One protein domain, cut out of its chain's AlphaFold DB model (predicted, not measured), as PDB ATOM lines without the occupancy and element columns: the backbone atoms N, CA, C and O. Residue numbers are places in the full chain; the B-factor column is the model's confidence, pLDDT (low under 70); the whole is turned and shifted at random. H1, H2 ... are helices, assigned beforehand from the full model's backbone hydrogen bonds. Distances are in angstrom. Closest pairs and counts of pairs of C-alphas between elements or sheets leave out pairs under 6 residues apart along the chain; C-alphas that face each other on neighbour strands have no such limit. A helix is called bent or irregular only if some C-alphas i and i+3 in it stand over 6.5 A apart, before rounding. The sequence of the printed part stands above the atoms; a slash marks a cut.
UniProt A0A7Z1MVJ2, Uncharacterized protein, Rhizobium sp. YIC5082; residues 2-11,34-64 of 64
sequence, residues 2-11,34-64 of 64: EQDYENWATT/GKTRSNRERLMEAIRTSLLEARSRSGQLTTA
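Overview. This is residues 2 to 11 and 34 to 64 of the 64 residues of an uncharacterized protein of Rhizobium sp. YIC5082 (UniProt A0A7Z1MVJ2). One long helix, H2, makes the full length of a rod, and a short helix, H1, runs side by side with its later part in the opposite direction. Residues 34 to 49 of H2 stick out free beyond H1. The printed part has 41 residues with two named helices, H1 then H2 along the chain, and no named strand; the class is all helix. It is only just extended, close to loose, with a radius of gyration of the C-alphas of 13.7 A, and the C-alphas span 46 by 16 by 5 A.

Along the chain. H2, residues 34 to 63, is the longest helix, 44.7 A from first to last C-alpha. Its C-alpha 34 is at (-43.050, -14.506, -50.488) and its C-alpha 63 at (-22.751, -5.076, -11.773). H1, residues 2 to 11, measures 14.2 A and begins with C-alpha 2 at (-29.103, 4.718, -17.692). Neither helix is bent.

Arrangement. H2 and H1 only just touch, with 3 pairs of C-alphas within 8 A. The closest C-alphas are those of Ala 9 and Ala 54, 7.5 A apart. H2 touches H1 with residues 54 to 61 alone. Their lines stand at a shallow tilt of 8 degrees, and they run opposite ways. Their centres are 15.0 A apart. In H1 and H2 every O i to N i+4 pair is within hydrogen-bond range.

Size, cuts and confidence. The two C-alphas farthest apart are those of Gly 34 and Ala 64, at 45.9 A. Residues 12 to 33 are not printed, and C-alphas 11 and 34 are 28.8 A apart across the cut. The link from H1 to H2 is the link across this cut. The mean pLDDT of the printed part is 91.1; residues 61 to 64 are under 70.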
ATOM      1  N   GLU A   2     -27.686   4.904 -17.311       80.19
ATOM      2  CA  GLU A   2     -29.103   4.718 -17.692       80.19
ATOM      3  C   GLU A   2     -29.484   5.502 -18.959       80.19
ATOM      4  O   GLU A   2     -29.974   4.916 -19.919       80.19
ATOM      5  N   GLN A   3     -29.113   6.786 -19.036       86.25
ATOM      6  CA  GLN A   3     -29.327   7.617 -20.230       86.25
ATOM      7  C   GLN A   3     -28.649   7.044 -21.492       86.25
ATOM      8  O   GLN A   3     -29.205   7.108 -22.586       86.25
ATOM      9  N   ASP A   4     -27.462   6.444 -21.351       89.75
ATOM     10  CA  ASP A   4     -26.746   5.818 -22.473       89.75
ATOM     11  C   ASP A   4     -27.463   4.551 -22.958       89.75
ATOM     12  O   ASP A   4     -27.528   4.286 -24.161       89.75
ATOM     13  N   TYR A   5     -28.027   3.780 -22.022       91.44
ATOM     14  CA  TYR A   5     -28.823   2.599 -22.325       91.44
ATOM     15  C   TYR A   5     -30.137   2.971 -23.020       91.44
ATOM     16  O   TYR A   5     -30.462   2.380 -24.048       91.44
ATOM     17  N   GLU A   6     -30.859   3.978 -22.523       93.50
ATOM     18  CA  GLU A   6     -32.083   4.483 -23.156       93.50
ATOM     19  C   GLU A   6     -31.821   5.016 -24.568       93.50
ATOM     20  O   GLU A   6     -32.568   4.710 -25.502       93.50
ATOM     21  N   ASN A   7     -30.734   5.771 -24.756       96.19
ATOM     22  CA  ASN A   7     -30.366   6.304 -26.064       96.19
ATOM     23  C   ASN A   7     -30.015   5.185 -27.060       96.19
ATOM     24  O   ASN A   7     -30.462   5.200 -28.213       96.19
ATOM     25  N   TRP A   8     -29.264   4.172 -26.611       96.00
ATOM     26  CA  TRP A   8     -28.994   2.973 -27.406       96.00
ATOM     27  C   TRP A   8     -30.289   2.235 -27.765       96.00
ATOM     28  O   TRP A   8     -30.528   1.966 -28.942       96.00
ATOM     29  N   ALA A   9     -31.146   1.958 -26.779       96.88
ATOM     30  CA  ALA A   9     -32.392   1.223 -26.976       96.88
ATOM     31  C   ALA A   9     -33.311   1.945 -27.970       96.88
ATOM     32  O   ALA A   9     -33.866   1.319 -28.873       96.88
ATOM     33  N   THR A  10     -33.402   3.272 -27.855       97.94
ATOM     34  CA  THR A  10     -34.170   4.122 -28.772       97.94
ATOM     35  C   THR A  10     -33.616   4.051 -30.193       97.94
ATOM     36  O   THR A  10     -34.375   3.856 -31.142       97.94
ATOM     37  N   THR A  11     -32.293   4.144 -30.351       98.06
ATOM     38  CA  THR A  11     -31.626   4.062 -31.661       98.06
ATOM     39  C   THR A  11     -31.852   2.702 -32.324       98.06
ATOM     40  O   THR A  11     -32.195   2.630 -33.507       98.06
ATOM     41  N   GLY A  34     -44.374 -13.917 -50.682       97.81
ATOM     42  CA  GLY A  34     -43.050 -14.506 -50.488       97.81
ATOM     43  C   GLY A  34     -42.152 -13.570 -49.687       97.81
ATOM     44  O   GLY A  34     -41.621 -13.959 -48.642       97.81
ATOM     45  N   LYS A  35     -42.057 -12.308 -50.120       98.06
ATOM     46  CA  LYS A  35     -41.291 -11.286 -49.397       98.06
ATOM     47  C   LYS A  35     -41.921 -10.923 -48.063       98.06
ATOM     48  O   LYS A  35     -41.188 -10.802 -47.094       98.06
ATOM     49  N   THR A  36     -43.247 -10.845 -47.955       98.62
ATOM     50  CA  THR A  36     -43.919 -10.585 -46.672       98.62
ATOM     51  C   THR A  36     -43.546 -11.622 -45.622       98.62
ATOM     52  O   THR A  36     -43.244 -11.265 -44.484       98.62
ATOM     53  N   ARG A  37     -43.508 -12.909 -45.985       98.44
ATOM     54  CA  ARG A  37     -43.091 -13.950 -45.045       98.44
ATOM     55  C   ARG A  37     -41.625 -13.787 -44.631       98.44
ATOM     56  O   ARG A  37     -41.345 -13.820 -43.435       98.44
ATOM     57  N   SER A  38     -40.726 -13.602 -45.597       98.50
ATOM     58  CA  SER A  38     -39.291 -13.425 -45.334       98.50
ATOM     59  C   SER A  38     -39.016 -12.189 -44.469       98.50
ATOM     60  O   SER A  38     -38.347 -12.274 -43.442       98.50
ATOM     61  N   ASN A  39     -39.621 -11.049 -44.808       98.50
ATOM     62  CA  ASN A  39     -39.460  -9.786 -44.086       98.50
ATOM     63  C   ASN A  39     -40.018  -9.876 -42.660       98.50
ATOM     64  O   ASN A  39     -39.434  -9.326 -41.734       98.50
ATOM     65  N   ARG A  40     -41.104 -10.631 -42.450       98.50
ATOM     66  CA  ARG A  40     -41.614 -10.913 -41.103       98.50
ATOM     67  C   ARG A  40     -40.604 -11.710 -40.278       98.50
ATOM     68  O   ARG A  40     -40.409 -11.397 -39.110       98.50
ATOM     69  N   GLU A  41     -39.997 -12.744 -40.855       98.62
ATOM     70  CA  GLU A  41     -38.982 -13.553 -40.167       98.62
ATOM     71  C   GLU A  41     -37.750 -12.700 -39.811       98.62
ATOM     72  O   GLU A  41     -37.305 -12.745 -38.666       98.62
ATOM     73  N   ARG A  42     -37.290 -11.831 -40.727       98.50
ATOM     74  CA  ARG A  42     -36.212 -10.855 -40.461       98.50
ATOM     75  C   ARG A  42     -36.549  -9.889 -39.326       98.50
ATOM     76  O   ARG A  42     -35.755  -9.741 -38.401       98.50
ATOM     77  N   LEU A  43     -37.740  -9.290 -39.352       98.69
ATOM     78  CA  LEU A  43     -38.199  -8.382 -38.297       98.69
ATOM     79  C   LEU A  43     -38.216  -9.069 -36.925       98.69
ATOM     80  O   LEU A  43     -37.740  -8.505 -35.943       98.69
ATOM     81  N   MET A  44     -38.737 -10.296 -36.853       98.56
ATOM     82  CA  MET A  44     -38.786 -11.050 -35.596       98.56
ATOM     83  C   MET A  44     -37.387 -11.387 -35.074       98.56
ATOM     84  O   MET A  44     -37.153 -11.292 -33.870       98.56
ATOM     85  N   GLU A  45     -36.449 -11.732 -35.958       98.69
ATOM     86  CA  GLU A  45     -35.066 -12.011 -35.565       98.69
ATOM     87  C   GLU A  45     -34.333 -10.752 -35.083       98.69
ATOM     88  O   GLU A  45     -33.630 -10.797 -34.071       98.69
ATOM     89  N   ALA A  46     -34.550  -9.605 -35.733       98.56
ATOM     90  CA  ALA A  46     -33.978  -8.329 -35.308       98.56
ATOM     91  C   ALA A  46     -34.490  -7.906 -33.919       98.56
ATOM     92  O   ALA A  46     -33.704  -7.502 -33.060       98.56
ATOM     93  N   ILE A  47     -35.795  -8.071 -33.661       98.44
ATOM     94  CA  ILE A  47     -36.396  -7.836 -32.337       98.44
ATOM     95  C   ILE A  47     -35.816  -8.805 -31.303       98.44
ATOM     96  O   ILE A  47     -35.450  -8.404 -30.201       98.44
ATOM     97  N   ARG A  48     -35.708 -10.094 -31.634       98.44
ATOM     98  CA  ARG A  48     -35.144 -11.090 -30.718       98.44
ATOM     99  C   ARG A  48     -33.702 -10.753 -30.344       98.44
ATOM    100  O   ARG A  48     -33.347 -10.805 -29.169       98.44
ATOM    101  N   THR A  49     -32.898 -10.399 -31.338       98.31
ATOM    102  CA  THR A  49     -31.489 -10.045 -31.164       98.31
ATOM    103  C   THR A  49     -31.342  -8.816 -30.271       98.31
ATOM    104  O   THR A  49     -30.571  -8.857 -29.313       98.31
ATOM    105  N   SER A  50     -32.132  -7.760 -30.503       97.88
ATOM    106  CA  SER A  50     -32.063  -6.546 -29.679       97.88
ATOM    107  C   SER A  50     -32.470  -6.793 -28.227       97.88
ATOM    108  O   SER A  50     -31.843  -6.251 -27.318       97.88
ATOM    109  N   LEU A  51     -33.451  -7.665 -27.976       97.12
ATOM    110  CA  LEU A  51     -33.845  -8.057 -26.620       97.12
ATOM    111  C   LEU A  51     -32.751  -8.858 -25.895       97.12
ATOM    112  O   LEU A  51     -32.542  -8.679 -24.693       97.12
ATOM    113  N   LEU A  52     -32.033  -9.733 -26.604       97.06
ATOM    114  CA  LEU A  52     -30.895 -10.460 -26.031       97.06
ATOM    115  C   LEU A  52     -29.732  -9.513 -25.705       97.06
ATOM    116  O   LEU A  52     -29.133  -9.624 -24.632       97.06
ATOM    117  N   GLU A  53     -29.454  -8.549 -26.582       95.56
ATOM    118  CA  GLU A  53     -28.438  -7.523 -26.348       95.56
ATOM    119  C   GLU A  53     -28.813  -6.616 -25.164       95.56
ATOM    120  O   GLU A  53     -27.984  -6.362 -24.286       95.56
ATOM    121  N   ALA A  54     -30.082  -6.208 -25.079       94.94
ATOM    122  CA  ALA A  54     -30.637  -5.443 -23.966       94.94
ATOM    123  C   ALA A  54     -30.429  -6.164 -22.628       94.94
ATOM    124  O   ALA A  54     -29.946  -5.568 -21.666       94.94
ATOM    125  N   ARG A  55     -30.713  -7.474 -22.579       92.69
ATOM    126  CA  ARG A  55     -30.482  -8.297 -21.383       92.69
ATOM    127  C   ARG A  55     -29.007  -8.321 -20.980       92.69
ATOM    128  O   ARG A  55     -28.705  -8.211 -19.794       92.69
ATOM    129  N   SER A  56     -28.098  -8.455 -21.945       90.31
ATOM    130  CA  SER A  56     -26.653  -8.435 -21.683       90.31
ATOM    131  C   SER A  56     -26.202  -7.093 -21.097       90.31
ATOM    132  O   SER A  56     -25.488  -7.059 -20.098       90.31
ATOM    133  N   ARG A  57     -26.655  -5.984 -21.690       89.00
ATOM    134  CA  ARG A  57     -26.329  -4.615 -21.257       89.00
ATOM    135  C   ARG A  57     -26.934  -4.273 -19.891       89.00
ATOM    136  O   ARG A  57     -26.265  -3.679 -19.054       89.00
ATOM    137  N   SER A  58     -28.171  -4.694 -19.632       82.75
ATOM    138  CA  SER A  58     -28.829  -4.538 -18.325       82.75
ATOM    139  C   SER A  58     -28.098  -5.304 -17.215       82.75
ATOM    140  O   SER A  58     -27.926  -4.782 -16.113       82.75
ATOM    141  N   GLY A  59     -27.596  -6.508 -17.517       78.12
ATOM    142  CA  GLY A  59     -26.745  -7.264 -16.597       78.12
ATOM    143  C   GLY A  59     -25.467  -6.505 -16.223       78.12
ATOM    144  O   GLY A  59     -25.120  -6.459 -15.047       78.12
ATOM    145  N   GLN A  60     -24.827  -5.842 -17.192       71.00
ATOM    146  CA  GLN A  60     -23.650  -4.993 -16.953       71.00
ATOM    147  C   GLN A  60     -23.975  -3.759 -16.099       71.00
ATOM    148  O   GLN A  60     -23.168  -3.388 -15.251       71.00
ATOM    149  N   LEU A  61     -25.161  -3.164 -16.276       64.50
ATOM    150  CA  LEU A  61     -25.638  -2.014 -15.496       64.50
ATOM    151  C   LEU A  61     -25.845  -2.345 -14.008       64.50
ATOM    152  O   LEU A  61     -25.725  -1.469 -13.166       64.50
ATOM    153  N   THR A  62     -26.184  -3.600 -13.695       65.69
ATOM    154  CA  THR A  62     -26.439  -4.059 -12.316       65.69
ATOM    155  C   THR A  62     -25.142  -4.420 -11.580       65.69
ATOM    156  O   THR A  62     -25.112  -4.459 -10.354       65.69
ATOM    157  N   THR A  63     -24.070  -4.713 -12.320       64.69
ATOM    158  CA  THR A  63     -22.751  -5.076 -11.773       64.69
ATOM    159  C   THR A  63     -21.764  -3.909 -11.677       64.69
ATOM    160  O   THR A  63     -20.667  -4.112 -11.162       64.69
ATOM    161  N   ALA A  64     -22.120  -2.737 -12.211       52.75
ATOM    162  CA  ALA A  64     -21.316  -1.513 -12.200       52.75
ATOM    163  C   ALA A  64     -21.743  -0.580 -11.060       52.75
ATOM    164  O   ALA A  64     -20.846   0.088 -10.499       52.75
TER     165      ALA A  64